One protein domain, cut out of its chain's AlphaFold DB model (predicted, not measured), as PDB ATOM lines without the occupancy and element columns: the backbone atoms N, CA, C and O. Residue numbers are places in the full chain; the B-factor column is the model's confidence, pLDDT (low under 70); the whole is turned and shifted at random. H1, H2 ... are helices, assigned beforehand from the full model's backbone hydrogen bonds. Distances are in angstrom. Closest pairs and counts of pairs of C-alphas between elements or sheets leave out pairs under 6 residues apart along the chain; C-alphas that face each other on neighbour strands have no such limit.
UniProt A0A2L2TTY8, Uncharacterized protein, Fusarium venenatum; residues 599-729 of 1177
ATOM      1  N   GLN A 599     -18.984   9.567 -19.626       75.62
ATOM      2  CA  GLN A 599     -19.133   9.370 -21.075       75.62
ATOM      3  C   GLN A 599     -20.581   9.086 -21.507       75.62
ATOM      4  O   GLN A 599     -21.022   9.602 -22.530       75.62
ATOM      5  N   ASP A 600     -21.337   8.325 -20.719       79.38
ATOM      6  CA  ASP A 600     -22.739   8.011 -20.997       79.38
ATOM      7  C   ASP A 600     -23.657   9.199 -20.680       79.38
ATOM      8  O   ASP A 600     -24.627   9.436 -21.397       79.38
ATOM      9  N   VAL A 601     -23.321  10.005 -19.663       81.31
ATOM     10  CA  VAL A 601     -24.005  11.285 -19.387       81.31
ATOM     11  C   VAL A 601     -23.831  12.243 -20.569       81.31
ATOM     12  O   VAL A 601     -24.803  12.809 -21.069       81.31
ATOM     13  N   LEU A 602     -22.596  12.377 -21.067       79.38
ATOM     14  CA  LEU A 602     -22.284  13.196 -22.241       79.38
ATOM     15  C   LEU A 602     -22.967  12.664 -23.506       79.38
ATOM     16  O   LEU A 602     -23.440  13.446 -24.328       79.38
ATOM     17  N   LYS A 603     -23.086  11.341 -23.642       80.94
ATOM     18  CA  LYS A 603     -23.835  10.699 -24.724       80.94
ATOM     19  C   LYS A 603     -25.330  11.007 -24.661       80.94
ATOM     20  O   LYS A 603     -25.910  11.333 -25.693       80.94
ATOM     21  N   LEU A 604     -25.950  10.952 -23.482       81.69
ATOM     22  CA  LEU A 604     -27.357  11.324 -23.289       81.69
ATOM     23  C   LEU A 604     -27.596  12.801 -23.625       81.69
ATOM     24  O   LEU A 604     -28.547  13.110 -24.338       81.69
ATOM     25  N   LEU A 605     -26.702  13.697 -23.196       81.75
ATOM     26  CA  LEU A 605     -26.745  15.125 -23.540       81.75
ATOM     27  C   LEU A 605     -26.607  15.361 -25.053       81.75
ATOM     28  O   LEU A 605     -27.390  16.107 -25.643       81.75
ATOM     29  N   ALA A 606     -25.655  14.689 -25.704       81.00
ATOM     30  CA  ALA A 606     -25.457  14.766 -27.150       81.00
ATOM     31  C   ALA A 606     -26.662  14.215 -27.934       81.00
ATOM     32  O   ALA A 606     -27.070  14.792 -28.944       81.00
ATOM     33  N   GLN A 607     -27.264  13.118 -27.470       81.44
ATOM     34  CA  GLN A 607     -28.456  12.526 -28.078       81.44
ATOM     35  C   GLN A 607     -29.702  13.395 -27.869       81.44
ATOM     36  O   GLN A 607     -30.450  13.575 -28.827       81.44
ATOM     37  N   ALA A 608     -29.893  13.987 -26.682       81.12
ATOM     38  CA  ALA A 608     -30.942  14.976 -26.417       81.12
ATOM     39  C   ALA A 608     -30.834  16.151 -27.393       81.12
ATOM     40  O   ALA A 608     -31.791  16.470 -28.097       81.12
ATOM     41  N   TYR A 609     -29.636  16.730 -27.510       81.69
ATOM     42  CA  TYR A 609     -29.360  17.831 -28.433       81.69
ATOM     43  C   TYR A 609     -29.646  17.446 -29.892       81.69
ATOM     44  O   TYR A 609     -30.273  18.194 -30.643       81.69
ATOM     45  N   LYS A 610     -29.260  16.235 -30.304       78.25
ATOM     46  CA  LYS A 610     -29.529  15.720 -31.650       78.25
ATOM     47  C   LYS A 610     -31.018  15.476 -31.916       78.25
ATOM     48  O   LYS A 610     -31.484  15.741 -33.027       78.25
ATOM     49  N   PHE A 611     -31.773  15.001 -30.926       78.12
ATOM     50  CA  PHE A 611     -33.230  14.899 -31.012       78.12
ATOM     51  C   PHE A 611     -33.872  16.275 -31.189       78.12
ATOM     52  O   PHE A 611     -34.702  16.419 -32.077       78.12
ATOM     53  N   ILE A 612     -33.437  17.290 -30.436       77.88
ATOM     54  CA  ILE A 612     -33.921  18.678 -30.560       77.88
ATOM     55  C   ILE A 612     -33.670  19.218 -31.978       77.88
ATOM     56  O   ILE A 612     -34.572  19.771 -32.607       77.88
ATOM     57  N   LEU A 613     -32.475  18.979 -32.531       76.50
ATOM     58  CA  LEU A 613     -32.123  19.384 -33.898       76.50
ATOM     59  C   LEU A 613     -32.937  18.665 -34.991       76.50
ATOM     60  O   LEU A 613     -33.155  19.235 -36.058       76.50
ATOM     61  N   THR A 614     -33.358  17.417 -34.764       73.12
ATOM     62  CA  THR A 614     -34.051  16.585 -35.772       73.12
ATOM     63  C   THR A 614     -35.575  16.628 -35.676       73.12
ATOM     64  O   THR A 614     -36.246  16.459 -36.692       73.12
ATOM     65  N   SER A 615     -36.129  16.870 -34.487       65.38
ATOM     66  CA  SER A 615     -37.572  16.955 -34.234       65.38
ATOM     67  C   SER A 615     -38.156  18.339 -34.533       65.38
ATOM     68  O   SER A 615     -39.375  18.475 -34.631       65.38
ATOM     69  N   GLY A 616     -37.310  19.366 -34.689       58.44
ATOM     70  CA  GLY A 616     -37.750  20.744 -34.916       58.44
ATOM     71  C   GLY A 616     -38.579  21.308 -33.757       58.44
ATOM     72  O   GLY A 616     -39.319  22.271 -33.964       58.44
ATOM     73  N   GLN A 617     -38.493  20.700 -32.565       54.47
ATOM     74  CA  GLN A 617     -39.167  21.195 -31.372       54.47
ATOM     75  C   GLN A 617     -38.721  22.634 -31.108       54.47
ATOM     76  O   GLN A 617     -37.544  22.929 -30.901       54.47
ATOM     77  N   THR A 618     -39.682  23.548 -31.164       53.09
ATOM     78  CA  THR A 618     -39.484  24.949 -30.814       53.09
ATOM     79  C   THR A 618     -39.172  25.049 -29.330       53.09
ATOM     80  O   THR A 618     -39.913  24.499 -28.516       53.09
ATOM     81  N   ILE A 619     -38.097  25.774 -29.011       52.75
ATOM     82  CA  ILE A 619     -37.684  26.161 -27.658       52.75
ATOM     83  C   ILE A 619     -38.940  26.570 -26.868       52.75
ATOM     84  O   ILE A 619     -39.640  27.487 -27.316       52.75
ATOM     85  N   PRO A 620     -39.273  25.906 -25.746       45.00
ATOM     86  CA  PRO A 620     -40.365  26.352 -24.896       45.00
ATOM     87  C   PRO A 620     -39.998  27.743 -24.377       45.00
ATOM     88  O   PRO A 620     -39.075  27.868 -23.586       45.00
ATOM     89  N   GLY A 621     -40.675  28.776 -24.880       42.22
ATOM     90  CA  GLY A 621     -40.597  30.148 -24.381       42.22
ATOM     91  C   GLY A 621     -39.207  30.786 -24.435       42.22
ATOM     92  O   GLY A 621     -38.388  30.632 -23.539       42.22
ATOM     93  N   SER A 622     -38.996  31.654 -25.420       39.22
ATOM     94  CA  SER A 622     -38.060  32.779 -25.330       39.22
ATOM     95  C   SER A 622     -38.530  33.816 -24.290       39.22
ATOM     96  O   SER A 622     -38.624  35.000 -24.607       39.22
ATOM     97  N   ASP A 623     -38.902  33.375 -23.089       39.66
ATOM     98  CA  ASP A 623     -39.165  34.271 -21.972       39.66
ATOM     99  C   ASP A 623     -37.816  34.601 -21.331       39.66
ATOM    100  O   ASP A 623     -37.017  33.716 -21.025       39.66
ATOM    101  N   GLU A 624     -37.567  35.894 -21.148       44.53
ATOM    102  CA  GLU A 624     -36.327  36.547 -20.699       44.53
ATOM    103  C   GLU A 624     -35.797  36.104 -19.311       44.53
ATOM    104  O   GLU A 624     -34.926  36.756 -18.746       44.53
ATOM    105  N   ASN A 625     -36.274  34.988 -18.753       45.59
ATOM    106  CA  ASN A 625     -36.006  34.550 -17.383       45.59
ATOM    107  C   ASN A 625     -35.035  33.357 -17.256       45.59
ATOM    108  O   ASN A 625     -34.638  33.041 -16.134       45.59
ATOM    109  N   VAL A 626     -34.620  32.695 -18.349       50.31
ATOM    110  CA  VAL A 626     -33.735  31.503 -18.286       50.31
ATOM    111  C   VAL A 626     -32.347  31.820 -17.708       50.31
ATOM    112  O   VAL A 626     -31.826  31.043 -16.916       50.31
ATOM    113  N   SER A 627     -31.793  32.997 -18.004       47.88
ATOM    114  CA  SER A 627     -30.487  33.464 -17.503       47.88
ATOM    115  C   SER A 627     -30.465  33.814 -16.004       47.88
ATOM    116  O   SER A 627     -29.413  34.158 -15.471       47.88
ATOM    117  N   SER A 628     -31.613  33.738 -15.317       50.88
ATOM    118  CA  SER A 628     -31.743  34.018 -13.878       50.88
ATOM    119  C   SER A 628     -32.000  32.779 -13.015       50.88
ATOM    120  O   SER A 628     -32.013  32.890 -11.791       50.88
ATOM    121  N   LEU A 629     -32.200  31.605 -13.625       58.31
ATOM    122  CA  LEU A 629     -32.528  30.381 -12.894       58.31
ATOM    123  C   LEU A 629     -31.282  29.726 -12.300       58.31
ATOM    124  O   LEU A 629     -30.331  29.385 -13.003       58.31
ATOM    125  N   ASN A 630     -31.321  29.503 -10.987       71.50
ATOM    126  CA  ASN A 630     -30.337  28.681 -10.297       71.50
ATOM    127  C   ASN A 630     -30.483  27.214 -10.756       71.50
ATOM    128  O   ASN A 630     -31.592  26.725 -10.974       71.50
ATOM    129  N   LEU A 631     -29.365  26.494 -10.878       75.56
ATOM    130  CA  LEU A 631     -29.328  25.083 -11.280       75.56
ATOM    131  C   LEU A 631     -30.235  24.199 -10.409       75.56
ATOM    132  O   LEU A 631     -30.881  23.282 -10.909       75.56
ATOM    133  N   GLU A 632     -30.318  24.510  -9.119       79.38
ATOM    134  CA  GLU A 632     -31.200  23.836  -8.167       79.38
ATOM    135  C   GLU A 632     -32.689  24.026  -8.518       79.38
ATOM    136  O   GLU A 632     -33.434  23.052  -8.584       79.38
ATOM    137  N   GLU A 633     -33.109  25.250  -8.853       78.12
ATOM    138  CA  GLU A 633     -34.495  25.568  -9.238       78.12
ATOM    139  C   GLU A 633     -34.893  24.932 -10.576       78.12
ATOM    140  O   GLU A 633     -36.049  24.553 -10.773       78.12
ATOM    141  N   LEU A 634     -33.940  24.793 -11.504       78.38
ATOM    142  CA  LEU A 634     -34.174  24.114 -12.775       78.38
ATOM    143  C   LEU A 634     -34.412  22.612 -12.570       78.38
ATOM    144  O   LEU A 634     -35.356  22.057 -13.134       78.38
ATOM    145  N   LEU A 635     -33.583  21.955 -11.754       80.50
ATOM    146  CA  LEU A 635     -33.674  20.514 -11.495       80.50
ATOM    147  C   LEU A 635     -34.900  20.126 -10.649       80.50
ATOM    148  O   LEU A 635     -35.272  18.951 -10.623       80.50
ATOM    149  N   GLU A 636     -35.559  21.096 -10.008       81.56
ATOM    150  CA  GLU A 636     -36.838  20.913  -9.311       81.56
ATOM    151  C   GLU A 636     -38.073  20.969 -10.231       81.56
ATOM    152  O   GLU A 636     -39.165  20.578  -9.806       81.56
ATOM    153  N   ARG A 637     -37.948  21.410 -11.493       80.94
ATOM    154  CA  ARG A 637     -39.095  21.476 -12.416       80.94
ATOM    155  C   ARG A 637     -39.624  20.080 -12.750       80.94
ATOM    156  O   ARG A 637     -38.864  19.179 -13.072       80.94
ATOM    157  N   GLN A 638     -40.950  19.918 -12.753       73.00
ATOM    158  CA  GLN A 638     -41.605  18.642 -13.098       73.00
ATOM    159  C   GLN A 638     -41.537  18.303 -14.598       73.00
ATOM    160  O   GLN A 638     -41.758  17.157 -14.982       73.00
ATOM    161  N   ASN A 639     -41.266  19.291 -15.454       81.81
ATOM    162  CA  ASN A 639     -41.219  19.111 -16.900       81.81
ATOM    163  C   ASN A 639     -39.825  18.653 -17.362       81.81
ATOM    164  O   ASN A 639     -38.957  19.473 -17.662       81.81
ATOM    165  N   CYS A 640     -39.619  17.337 -17.427       80.00
ATOM    166  CA  CYS A 640     -38.324  16.739 -17.766       80.00
ATOM    167  C   CYS A 640     -37.838  17.118 -19.173       80.00
ATOM    168  O   CYS A 640     -36.639  17.291 -19.380       80.00
ATOM    169  N   GLU A 641     -38.753  17.268 -20.136       81.00
ATOM    170  CA  GLU A 641     -38.418  17.659 -21.511       81.00
ATOM    171  C   GLU A 641     -37.849  19.079 -21.562       81.00
ATOM    172  O   GLU A 641     -36.839  19.322 -22.211       81.00
ATOM    173  N   GLU A 642     -38.439  20.013 -20.819       79.81
ATOM    174  CA  GLU A 642     -37.959  21.394 -20.738       79.81
ATOM    175  C   GLU A 642     -36.583  21.489 -20.067       79.81
ATOM    176  O   GLU A 642     -35.700  22.187 -20.565       79.81
ATOM    177  N   VAL A 643     -36.366  20.734 -18.987       78.75
ATOM    178  CA  VAL A 643     -35.062  20.648 -18.311       78.75
ATOM    179  C   VAL A 643     -34.003  20.057 -19.243       78.75
ATOM    180  O   VAL A 643     -32.909  20.607 -19.358       78.75
ATOM    181  N   ALA A 644     -34.328  18.971 -19.951       80.75
ATOM    182  CA  ALA A 644     -33.431  18.337 -20.911       80.75
ATOM    183  C   ALA A 644     -33.088  19.265 -22.085       80.75
ATOM    184  O   ALA A 644     -31.926  19.327 -22.488       80.75
ATOM    185  N   VAL A 645     -34.067  20.019 -22.600       79.56
ATOM    186  CA  VAL A 645     -33.859  21.029 -23.648       79.56
ATOM    187  C   VAL A 645     -32.902  22.115 -23.171       79.56
ATOM    188  O   VAL A 645     -31.926  22.405 -23.863       79.56
ATOM    189  N   LEU A 646     -33.137  22.680 -21.985       76.75
ATOM    190  CA  LEU A 646     -32.298  23.737 -21.422       76.75
ATOM    191  C   LEU A 646     -30.868  23.247 -21.155       76.75
ATOM    192  O   LEU A 646     -29.917  23.877 -21.607       76.75
ATOM    193  N   LEU A 647     -30.697  22.083 -20.523       77.81
ATOM    194  CA  LEU A 647     -29.374  21.502 -20.258       77.81
ATOM    195  C   LEU A 647     -28.614  21.156 -21.547       77.81
ATOM    196  O   LEU A 647     -27.428  21.462 -21.663       77.81
ATOM    197  N   ALA A 648     -29.282  20.535 -22.525       80.25
ATOM    198  CA  ALA A 648     -28.654  20.150 -23.785       80.25
ATOM    199  C   ALA A 648     -28.243  21.375 -24.614       80.25
ATOM    200  O   ALA A 648     -27.156  21.384 -25.186       80.25
ATOM    201  N   ILE A 649     -29.073  22.421 -24.661       76.75
ATOM    202  CA  ILE A 649     -28.752  23.657 -25.385       76.75
ATOM    203  C   ILE A 649     -27.632  24.426 -24.682       76.75
ATOM    204  O   ILE A 649     -26.673  24.786 -25.357       76.75
ATOM    205  N   SER A 650     -27.708  24.632 -23.365       73.06
ATOM    206  CA  SER A 650     -26.711  25.408 -22.609       73.06
ATOM    207  C   SER A 650     -25.339  24.733 -22.538       73.06
ATOM    208  O   SER A 650     -24.326  25.416 -22.501       73.06
ATOM    209  N   LEU A 651     -25.268  23.397 -22.547       73.25
ATOM    210  CA  LEU A 651     -23.983  22.688 -22.534       73.25
ATOM    211  C   LEU A 651     -23.467  22.361 -23.936       73.25
ATOM    212  O   LEU A 651     -22.318  22.644 -24.252       73.25
ATOM    213  N   VAL A 652     -24.284  21.728 -24.782       75.50
ATOM    214  CA  VAL A 652     -23.827  21.186 -26.075       75.50
ATOM    215  C   VAL A 652     -23.878  22.252 -27.172       75.50
ATOM    216  O   VAL A 652     -23.031  22.253 -28.064       75.50
ATOM    217  N   GLY A 653     -24.816  23.200 -27.093       70.75
ATOM    218  CA  GLY A 653     -24.965  24.289 -28.063       70.75
ATOM    219  C   GLY A 653     -23.702  25.148 -28.231       70.75
ATOM    220  O   GLY A 653     -23.220  25.268 -29.364       70.75
ATOM    221  N   PRO A 654     -23.117  25.707 -27.152       68.62
ATOM    222  CA  PRO A 654     -21.864  26.463 -27.217       68.62
ATOM    223  C   PRO A 654     -20.683  25.630 -27.734       68.62
ATOM    224  O   PRO A 654     -19.907  26.108 -28.565       68.62
ATOM    225  N   LEU A 655     -20.595  24.360 -27.310       67.12
ATOM    226  CA  LEU A 655     -19.529  23.418 -27.679       67.12
ATOM    227  C   LEU A 655     -19.563  23.009 -29.164       67.12
ATOM    228  O   LEU A 655     -18.523  22.710 -29.751       67.12
ATOM    229  N   VAL A 656     -20.745  22.994 -29.787       68.00
ATOM    230  CA  VAL A 656     -20.921  22.687 -31.219       68.00
ATOM    231  C   VAL A 656     -20.724  23.924 -32.098       68.00
ATOM    232  O   VAL A 656     -20.223  23.808 -33.214       68.00
ATOM    233  N   ASN A 657     -21.086  25.110 -31.601       66.06
ATOM    234  CA  ASN A 657     -21.099  26.350 -32.380       66.06
ATOM    235  C   ASN A 657     -19.840  27.228 -32.207       66.06
ATOM    236  O   ASN A 657     -19.826  28.354 -32.704       66.06
ATOM    237  N   ASN A 658     -18.786  26.739 -31.535       56.38
ATOM    238  CA  ASN A 658     -17.575  27.507 -31.189       56.38
ATOM    239  C   ASN A 658     -17.887  28.838 -30.460       56.38
ATOM    240  O   ASN A 658     -17.213  29.847 -30.678       56.38
ATOM    241  N   GLY A 659     -18.926  28.859 -29.620       54.25
ATOM    242  CA  GLY A 659     -19.292  30.029 -28.815       54.25
ATOM    243  C   GLY A 659     -18.467  30.098 -27.528       54.25
ATOM    244  O   GLY A 659     -18.229  29.071 -26.898       54.25
ATOM    245  N   SER A 660     -18.015  31.292 -27.127       49.28
ATOM    246  CA  SER A 660     -17.294  31.487 -25.859       49.28
ATOM    247  C   SER A 660     -18.222  31.262 -24.659       49.28
ATOM    248  O   SER A 660     -19.197  31.996 -24.508       49.28
ATOM    249  N   THR A 661     -17.872  30.337 -23.767       50.69
ATOM    250  CA  THR A 661     -18.569  30.020 -22.500       50.69
ATOM    251  C   THR A 661     -18.336  31.061 -21.386       50.69
ATOM    252  O   THR A 661     -18.468  30.770 -20.198       50.69
ATOM    253  N   ASP A 662     -17.897  32.277 -21.726       47.66
ATOM    254  CA  ASP A 662     -17.264  33.178 -20.751       47.66
ATOM    255  C   ASP A 662     -18.242  33.932 -19.836       47.66
ATOM    256  O   ASP A 662     -17.828  34.369 -18.757       47.66
ATOM    257  N   ASN A 663     -19.531  34.035 -20.186       50.38
ATOM    258  CA  ASN A 663     -20.436  34.997 -19.539       50.38
ATOM    259  C   ASN A 663     -21.699  34.439 -18.870       50.38
ATOM    260  O   ASN A 663     -22.349  35.215 -18.171       50.38
ATOM    261  N   ASP A 664     -22.047  33.157 -19.009       64.50
ATOM    262  CA  ASP A 664     -23.262  32.636 -18.369       64.50
ATOM    263  C   ASP A 664     -22.943  31.890 -17.057       64.50
ATOM    264  O   ASP A 664     -22.246  30.872 -17.023       64.50
ATOM    265  N   VAL A 665     -23.429  32.442 -15.940       64.50
ATOM    266  CA  VAL A 665     -23.271  31.894 -14.577       64.50
ATOM    267  C   VAL A 665     -23.907  30.506 -14.480       64.50
ATOM    268  O   VAL A 665     -23.403  29.636 -13.760       64.50
ATOM    269  N   PHE A 666     -24.979  30.282 -15.239       68.19
ATOM    270  CA  PHE A 666     -25.658  29.000 -15.312       68.19
ATOM    271  C   PHE A 666     -24.780  27.942 -16.000       68.19
ATOM    272  O   PHE A 666     -24.532  26.886 -15.417       68.19
ATOM    273  N   GLU A 667     -24.211  28.246 -17.171       69.62
ATOM    274  CA  GLU A 667     -23.318  27.332 -17.907       69.62
ATOM    275  C   GLU A 667     -22.107  26.910 -17.064       69.62
ATOM    276  O   GLU A 667     -21.786  25.723 -16.986       69.62
ATOM    277  N   LYS A 668     -21.478  27.858 -16.354       70.50
ATOM    278  CA  LYS A 668     -20.357  27.570 -15.441       70.50
ATOM    279  C   LYS A 668     -20.762  26.663 -14.280       70.50
ATOM    280  O   LYS A 668     -19.983  25.799 -13.886       70.50
ATOM    281  N   SER A 669     -21.973  26.830 -13.752       70.38
ATOM    282  CA  SER A 669     -22.488  25.997 -12.659       70.38
ATOM    283  C   SER A 669     -22.727  24.555 -13.112       70.38
ATOM    284  O   SER A 669     -22.393  23.617 -12.390       70.38
ATOM    285  N   VAL A 670     -23.246  24.363 -14.328       72.06
ATOM    286  CA  VAL A 670     -23.470  23.026 -14.898       72.06
ATOM    287  C   VAL A 670     -22.149  22.364 -15.316       72.06
ATOM    288  O   VAL A 670     -21.959  21.173 -15.074       72.06
ATOM    289  N   LEU A 671     -21.203  23.117 -15.887       72.50
ATOM    290  CA  LEU A 671     -19.864  22.608 -16.202       72.50
ATOM    291  C   LEU A 671     -19.108  22.198 -14.936       72.50
ATOM    292  O   LEU A 671     -18.603  21.082 -14.875       72.50
ATOM    293  N   SER A 672     -19.124  23.033 -13.891       72.12
ATOM    294  CA  SER A 672     -18.524  22.705 -12.592       72.12
ATOM    295  C   SER A 672     -19.147  21.453 -11.963       72.12
ATOM    296  O   SER A 672     -18.441  20.651 -11.348       72.12
ATOM    297  N   LEU A 673     -20.455  21.237 -12.161       75.00
ATOM    298  CA  LEU A 673     -21.133  20.019 -11.720       75.00
ATOM    299  C   LEU A 673     -20.575  18.764 -12.422       75.00
ATOM    300  O   LEU A 673     -20.374  17.738 -11.770       75.00
ATOM    301  N   LEU A 674     -20.316  18.836 -13.729       72.50
ATOM    302  CA  LEU A 674     -19.787  17.714 -14.513       72.50
ATOM    303  C   LEU A 674     -18.281  17.493 -14.291       72.50
ATOM    304  O   LEU A 674     -17.850  16.344 -14.205       72.50
ATOM    305  N   GLU A 675     -17.503  18.566 -14.135       68.69
ATOM    306  CA  GLU A 675     -16.071  18.519 -13.796       68.69
ATOM    307  C   GLU A 675     -15.829  17.876 -12.425       68.69
ATOM    308  O   GLU A 675     -14.919  17.067 -12.270       68.69
ATOM    309  N   GLY A 676     -16.673  18.171 -11.430       63.22
ATOM    310  CA  GLY A 676     -16.578  17.550 -10.106       63.22
ATOM    311  C   GLY A 676     -16.888  16.047 -10.087       63.22
ATOM    312  O   GLY A 676     -16.548  15.374  -9.118       63.22
ATOM    313  N   TYR A 677     -17.526  15.515 -11.139       67.56
ATOM    314  CA  TYR A 677     -17.931  14.107 -11.231       67.56
ATOM    315  C   TYR A 677     -16.936  13.222 -12.001       67.56
ATOM    316  O   TYR A 677     -16.890  12.011 -11.779       67.56
ATOM    317  N   GLY A 678     -16.111  13.786 -12.884       59.84
ATOM    318  CA  GLY A 678     -15.062  13.031 -13.566       59.84
ATOM    319  C   GLY A 678     -13.861  13.909 -13.869       59.84
ATOM    320  O   GLY A 678     -14.037  15.017 -14.356       59.84
ATOM    321  N   ASP A 679     -12.655  13.381 -13.638       57.44
ATOM    322  CA  ASP A 679     -11.343  14.024 -13.857       57.44
ATOM    323  C   ASP A 679     -11.040  14.375 -15.341       57.44
ATOM    324  O   ASP A 679      -9.894  14.330 -15.796       57.44
ATOM    325  N   LEU A 680     -12.057  14.676 -16.150       61.38
ATOM    326  CA  LEU A 680     -11.921  15.077 -17.542       61.38
ATOM    327  C   LEU A 680     -11.773  16.593 -17.630       61.38
ATOM    328  O   LEU A 680     -12.612  17.357 -17.165       61.38
ATOM    329  N   GLN A 681     -10.714  17.024 -18.308       62.38
ATOM    330  CA  GLN A 681     -10.531  18.429 -18.664       62.38
ATOM    331  C   GLN A 681     -11.602  18.865 -19.690       62.38
ATOM    332  O   GLN A 681     -12.021  18.033 -20.506       62.38
ATOM    333  N   PRO A 682     -11.993  20.153 -19.738       61.50
ATOM    334  CA  PRO A 682     -12.999  20.675 -20.676       61.50
ATOM    335  C   PRO A 682     -12.772  20.260 -22.144       61.50
ATOM    336  O   PRO A 682     -13.702  19.866 -22.850       61.50
ATOM    337  N   ASP A 683     -11.509  20.227 -22.582       62.31
ATOM    338  CA  ASP A 683     -11.111  19.817 -23.938       62.31
ATOM    339  C   ASP A 683     -11.408  18.338 -24.255       62.31
ATOM    340  O   ASP A 683     -11.577  17.951 -25.415       62.31
ATOM    341  N   GLN A 684     -11.437  17.475 -23.235       66.12
ATOM    342  CA  GLN A 684     -11.750  16.051 -23.373       66.12
ATOM    343  C   GLN A 684     -13.264  15.824 -23.423       66.12
ATOM    344  O   GLN A 684     -13.729  15.034 -24.246       66.12
ATOM    345  N   ILE A 685     -14.024  16.571 -22.616       68.06
ATOM    346  CA  ILE A 685     -15.494  16.610 -22.653       68.06
ATOM    347  C   ILE A 685     -15.973  17.034 -24.049       68.06
ATOM    348  O   ILE A 685     -16.842  16.384 -24.639       68.06
ATOM    349  N   LEU A 686     -15.336  18.058 -24.629       68.69
ATOM    350  CA  LEU A 686     -15.616  18.543 -25.980       68.69
ATOM    351  C   LEU A 686     -15.430  17.446 -27.046       68.69
ATOM    352  O   LEU A 686     -16.317  17.225 -27.871       68.69
ATOM    353  N   LYS A 687     -14.308  16.717 -27.014       70.38
ATOM    354  CA  LYS A 687     -14.006  15.654 -27.993       70.38
ATOM    355  C   LYS A 687     -14.991  14.487 -27.928       70.38
ATOM    356  O   LYS A 687     -15.401  13.983 -28.972       70.38
ATOM    357  N   VAL A 688     -15.372  14.065 -26.722       70.56
ATOM    358  CA  VAL A 688     -16.345  12.977 -26.517       70.56
ATOM    359  C   VAL A 688     -17.728  13.399 -27.016       70.56
ATOM    360  O   VAL A 688     -18.364  12.666 -27.769       70.56
ATOM    361  N   THR A 689     -18.153  14.619 -26.686       71.94
ATOM    362  CA  THR A 689     -19.455  15.159 -27.105       71.94
ATOM    363  C   THR A 689     -19.552  15.282 -28.631       71.94
ATOM    364  O   THR A 689     -20.550  14.877 -29.226       71.94
ATOM    365  N   GLN A 690     -18.493  15.760 -29.295       73.44
ATOM    366  CA  GLN A 690     -18.431  15.843 -30.762       73.44
ATOM    367  C   GLN A 690     -18.469  14.463 -31.440       73.44
ATOM    368  O   GLN A 690     -19.125  14.301 -32.471       73.44
ATOM    369  N   HIS A 691     -17.793  13.465 -30.865       76.81
ATOM    370  CA  HIS A 691     -17.818  12.089 -31.364       76.81
ATOM    371  C   HIS A 691     -19.219  11.463 -31.268       76.81
ATOM    372  O   HIS A 691     -19.692  10.866 -32.236       76.81
ATOM    373  N   GLU A 692     -19.913  11.633 -30.141       73.38
ATOM    374  CA  GLU A 692     -21.260  11.078 -29.943       73.38
ATOM    375  C   GLU A 692     -22.318  11.767 -30.819       73.38
ATOM    376  O   GLU A 692     -23.209  11.102 -31.352       73.38
ATOM    377  N   LEU A 693     -22.185  13.073 -31.076       74.00
ATOM    378  CA  LEU A 693     -23.046  13.791 -32.027       74.00
ATOM    379  C   LEU A 693     -22.963  13.222 -33.455       74.00
ATOM    380  O   LEU A 693     -23.957  13.247 -34.195       74.00
ATOM    381  N   ALA A 694     -21.807  12.672 -33.839       71.00
ATOM    382  CA  ALA A 694     -21.594  12.063 -35.149       71.00
ATOM    383  C   ALA A 694     -22.256  10.676 -35.299       71.00
ATOM    384  O   ALA A 694     -22.494  10.239 -36.426       71.00
ATOM    385  N   GLN A 695     -22.615   9.993 -34.203       73.38
ATOM    386  CA  GLN A 695     -23.222   8.655 -34.251       73.38
ATOM    387  C   GLN A 695     -24.732   8.686 -34.566       73.38
ATOM    388  O   GLN A 695     -25.423   9.619 -34.158       73.38
ATOM    389  N   PRO A 696     -25.294   7.701 -35.294       63.94
ATOM    390  CA  PRO A 696     -26.731   7.645 -35.584       63.94
ATOM    391  C   PRO A 696     -27.572   7.478 -34.305       63.94
ATOM    392  O   PRO A 696     -27.153   6.800 -33.369       63.94
ATOM    393  N   LEU A 697     -28.767   8.085 -34.273       65.25
ATOM    394  CA  LEU A 697     -29.690   7.959 -33.138       65.25
ATOM    395  C   LEU A 697     -30.104   6.483 -32.960       65.25
ATOM    396  O   LEU A 697     -30.496   5.847 -33.944       65.25
ATOM    397  N   PRO A 698     -30.035   5.922 -31.742       60.81
ATOM    398  CA  PRO A 698     -30.504   4.564 -31.489       60.81
ATOM    399  C   PRO A 698     -32.023   4.477 -31.720       60.81
ATOM    400  O   PRO A 698     -32.780   5.270 -31.170       60.81
ATOM    401  N   MET A 699     -32.483   3.498 -32.511       56.34
ATOM    402  CA  MET A 699     -33.889   3.367 -32.959       56.34
ATOM    403  C   MET A 699     -34.922   3.062 -31.850       56.34
ATOM    404  O   MET A 699     -36.103   2.922 -32.154       56.34
ATOM    405  N   ASN A 700     -34.512   2.959 -30.582       58.72
ATOM    406  CA  ASN A 700     -35.323   2.348 -29.522       58.72
ATOM    407  C   ASN A 700     -35.745   3.301 -28.384       58.72
ATOM    408  O   ASN A 700     -36.354   2.819 -27.436       58.72
ATOM    409  N   PHE A 701     -35.437   4.604 -28.443       63.38
ATOM    410  CA  PHE A 701     -35.773   5.565 -27.375       63.38
ATOM    411  C   PHE A 701     -36.611   6.738 -27.895       63.38
ATOM    412  O   PHE A 701     -36.274   7.335 -28.920       63.38
ATOM    413  N   SER A 702     -37.680   7.099 -27.181       79.88
ATOM    414  CA  SER A 702     -38.412   8.356 -27.400       79.88
ATOM    415  C   SER A 702     -37.727   9.544 -26.703       79.88
ATOM    416  O   SER A 702     -36.987   9.366 -25.736       79.88
ATOM    417  N   PHE A 703     -37.977  10.777 -27.167       79.38
ATOM    418  CA  PHE A 703     -37.419  11.985 -26.534       79.38
ATOM    419  C   PHE A 703     -37.910  12.175 -25.091       79.38
ATOM    420  O   PHE A 703     -37.135  12.596 -24.236       79.38
ATOM    421  N   ALA A 704     -39.162  11.803 -24.809       79.88
ATOM    422  CA  ALA A 704     -39.738  11.839 -23.468       79.88
ATOM    423  C   ALA A 704     -38.996  10.895 -22.504       79.88
ATOM    424  O   ALA A 704     -38.609  11.299 -21.409       79.88
ATOM    425  N   GLU A 705     -38.729   9.656 -22.933       80.31
ATOM    426  CA  GLU A 705     -37.957   8.683 -22.147       80.31
ATOM    427  C   GLU A 705     -36.515   9.152 -21.930       80.31
ATOM    428  O   GLU A 705     -35.995   9.063 -20.820       80.31
ATOM    429  N   LEU A 706     -35.876   9.698 -22.969       82.38
ATOM    430  CA  LEU A 706     -34.515  10.223 -22.880       82.38
ATOM    431  C   LEU A 706     -34.425  11.418 -21.920       82.38
ATOM    432  O   LEU A 706     -33.501  11.487 -21.112       82.38
ATOM    433  N   SER A 707     -35.393  12.333 -21.985       82.06
ATOM    434  CA  SER A 707     -35.444  13.531 -21.142       82.06
ATOM    435  C   SER A 707     -35.664  13.192 -19.671       82.06
ATOM    436  O   SER A 707     -35.006  13.774 -18.812       82.06
ATOM    437  N   GLY A 708     -36.528  12.213 -19.378       82.00
ATOM    438  CA  GLY A 708     -36.707  11.692 -18.020       82.00
ATOM    439  C   GLY A 708     -35.416  11.093 -17.456       82.00
ATOM    440  O   GLY A 708     -34.986  11.470 -16.370       82.00
ATOM    441  N   ILE A 709     -34.737  10.238 -18.233       83.38
ATOM    442  CA  ILE A 709     -33.456   9.635 -17.825       83.38
ATOM    443  C   ILE A 709     -32.394  10.715 -17.579       83.38
ATOM    444  O   ILE A 709     -31.673  10.659 -16.585       83.38
ATOM    445  N   LEU A 710     -32.284  11.703 -18.472       82.56
ATOM    446  CA  LEU A 710     -31.299  12.776 -18.350       82.56
ATOM    447  C   LEU A 710     -31.552  13.650 -17.113       82.56
ATOM    448  O   LEU A 710     -30.609  13.962 -16.383       82.56
ATOM    449  N   HIS A 711     -32.808  14.030 -16.866       84.75
ATOM    450  CA  HIS A 711     -33.192  14.847 -15.714       84.75
ATOM    451  C   HIS A 711     -32.853  14.146 -14.391       84.75
ATOM    452  O   HIS A 711     -32.186  14.745 -13.544       84.75
ATOM    453  N   ASP A 712     -33.199  12.863 -14.257       84.06
ATOM    454  CA  ASP A 712     -32.879  12.058 -13.073       84.06
ATOM    455  C   ASP A 712     -31.365  11.915 -12.862       84.06
ATOM    456  O   ASP A 712     -30.864  12.080 -11.748       84.06
ATOM    457  N   VAL A 713     -30.608  11.650 -13.932       85.00
ATOM    458  CA  VAL A 713     -29.149  11.492 -13.858       85.00
ATOM    459  C   VAL A 713     -28.477  12.774 -13.366       85.00
ATOM    460  O   VAL A 713     -27.667  12.714 -12.442       85.00
ATOM    461  N   ILE A 714     -28.822  13.937 -13.923       83.44
ATOM    462  CA  ILE A 714     -28.205  15.215 -13.528       83.44
ATOM    463  C   ILE A 714     -28.616  15.611 -12.105       83.44
ATOM    464  O   ILE A 714     -27.777  16.076 -11.329       83.44
ATOM    465  N   ARG A 715     -29.872  15.356 -11.718       85.50
ATOM    466  CA  ARG A 715     -30.341  15.539 -10.338       85.50
ATOM    467  C   ARG A 715     -29.539  14.680  -9.352       85.50
ATOM    468  O   ARG A 715     -29.112  15.177  -8.311       85.50
ATOM    469  N   ASN A 716     -29.257  13.425  -9.696       86.44
ATOM    470  CA  ASN A 716     -28.454  12.529  -8.861       86.44
ATOM    471  C   ASN A 716     -26.985  12.974  -8.770       86.44
ATOM    472  O   ASN A 716     -26.400  12.896  -7.689       86.44
ATOM    473  N   VAL A 717     -26.401  13.491  -9.861       84.00
ATOM    474  CA  VAL A 717     -25.044  14.083  -9.862       84.00
ATOM    475  C   VAL A 717     -24.976  15.280  -8.919       84.00
ATOM    476  O   VAL A 717     -24.034  15.382  -8.132       84.00
ATOM    477  N   TYR A 718     -25.990  16.146  -8.931       85.69
ATOM    478  CA  TYR A 718     -26.080  17.281  -8.012       85.69
ATOM    479  C   TYR A 718     -26.070  16.837  -6.544       85.69
ATOM    480  O   TYR A 718     -25.229  17.293  -5.765       85.69
ATOM    481  N   ILE A 719     -26.937  15.888  -6.173       84.69
ATOM    482  CA  ILE A 719     -27.003  15.360  -4.799       84.69
ATOM    483  C   ILE A 719     -25.674  14.696  -4.409       84.69
ATOM    484  O   ILE A 719     -25.176  14.897  -3.298       84.69
ATOM    485  N   ARG A 720     -25.059  13.944  -5.331       85.00
ATOM    486  CA  ARG A 720     -23.760  13.306  -5.109       85.00
ATOM    487  C   ARG A 720     -22.683  14.342  -4.809       85.00
ATOM    488  O   ARG A 720     -21.999  14.217  -3.794       85.00
ATOM    489  N   ASN A 721     -22.555  15.384  -5.625       81.75
ATOM    490  CA  ASN A 721     -21.552  16.434  -5.435       81.75
ATOM    491  C   ASN A 721     -21.789  17.242  -4.154       81.75
ATOM    492  O   ASN A 721     -20.836  17.598  -3.457       81.75
ATOM    493  N   LEU A 722     -23.048  17.472  -3.787       82.56
ATOM    494  CA  LEU A 722     -23.417  18.106  -2.526       82.56
ATOM    495  C   LEU A 722     -22.938  17.276  -1.319       82.56
ATOM    496  O   LEU A 722     -22.190  17.784  -0.488       82.56
ATOM    497  N   ILE A 723     -23.274  15.982  -1.249       82.56
ATOM    498  CA  ILE A 723     -22.821  15.091  -0.160       82.56
ATOM    499  C   ILE A 723     -21.287  15.024  -0.107       82.56
ATOM    500  O   ILE A 723     -20.684  15.099   0.968       82.56
ATOM    501  N   THR A 724     -20.668  14.923  -1.281       75.38
ATOM    502  CA  THR A 724     -19.227  14.772  -1.497       75.38
ATOM    503  C   THR A 724     -18.462  16.016  -1.030       75.38
ATOM    504  O   THR A 724     -17.581  15.907  -0.176       75.38
ATOM    505  N   SER A 725     -18.852  17.209  -1.477       71.88
ATOM    506  CA  SER A 725     -18.222  18.481  -1.090       71.88
ATOM    507  C   SER A 725     -18.367  18.797   0.403       71.88
ATOM    508  O   SER A 725     -17.467  19.378   1.011       71.88
ATOM    509  N   ARG A 726     -19.471  18.381   1.032       75.75
ATOM    510  CA  ARG A 726     -19.714  18.588   2.468       75.75
ATOM    511  C   ARG A 726     -19.068  17.530   3.373       75.75
ATOM    512  O   ARG A 726     -18.953  17.778   4.570       75.75
ATOM    513  N   SER A 727     -18.568  16.430   2.799       66.56
ATOM    514  CA  SER A 727     -17.821  15.369   3.500       66.56
ATOM    515  C   SER A 727     -16.320  15.650   3.682       66.56
ATOM    516  O   SER A 727     -15.634  14.888   4.361       66.56
ATOM    517  N   LEU A 728     -15.778  16.713   3.065       57.72
ATOM    518  CA  LEU A 728     -14.328  16.959   2.985       57.72
ATOM    519  C   LEU A 728     -13.621  17.005   4.355       57.72
ATOM    520  O   LEU A 728     -12.507  16.502   4.468       57.72
ATOM    521  N   GLY A 729     -14.262  17.543   5.400       50.78
ATOM    522  CA  GLY A 729     -13.702  17.598   6.763       50.78
ATOM    523  C   GLY A 729     -13.728  16.256   7.516       50.78
ATOM    524  O   GLY A 729     -13.119  16.107   8.575       50.78
TER     525      GLY A 729
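Overview. This is residues 599 to 729 of the 1177 residues of an uncharacterized protein of Fusarium venenatum (UniProt A0A2L2TTY8). Six helices cross one another in a globule: the long H6 runs along its length, and H3, in the middle, crosses both H6 and H1. H5 packs on H1, and H4 packs across H6. The printed part has 131 residues, with named helices H1 to H6 in order and no named strand: all helix, compact, radius of gyration of the C-alphas 14.5 A, spans 47 by 32 by 31 A.

Along the chain. H6, residues 703 to 726, is 34.6 A long and ends at C-alpha 726 (-19.714, 18.588, 2.468). H3, residues 640 to 656, 22.8 A, has a kink of 31 degrees near residue 650. H1, residues 599 to 615, 23.9 A, begins at C-alpha 599 (-19.133, 9.370, -21.075). H2 is residues 631 to 635, H4 665 to 675, H5 682 to 694.

Arrangement. H6 touches H3, about perpendicular at 78 degrees, closest C-alphas Ser 707 and Glu 641, 5.1 A. H3 touches H1 at Ala 648 and Tyr 609, closest C-alphas, 5.2 A. H1 touches H5 at a steep tilt of 49 degrees, closest C-alphas Ala 606 and Leu 693, 5.5 A. H4 touches H6, closest C-alphas Leu 673 and Tyr 718, 6.8 A. H2 only just touches H6, with 3 pairs of C-alphas within 8 A, closest Leu 635 and Arg 715, 6.1 A. Every O i to N i+4 pair is within hydrogen-bond range in H1, H2, H4, H5 and H6; in H3, 11 of 13.

Size, cuts and confidence. The C-alphas farthest apart, Gly 616 and Gly 729, are 48.2 A apart. The printed part has no cut; the link H1 to H2 is long. Fifty residues have pLDDT under 70, among them 615 to 629.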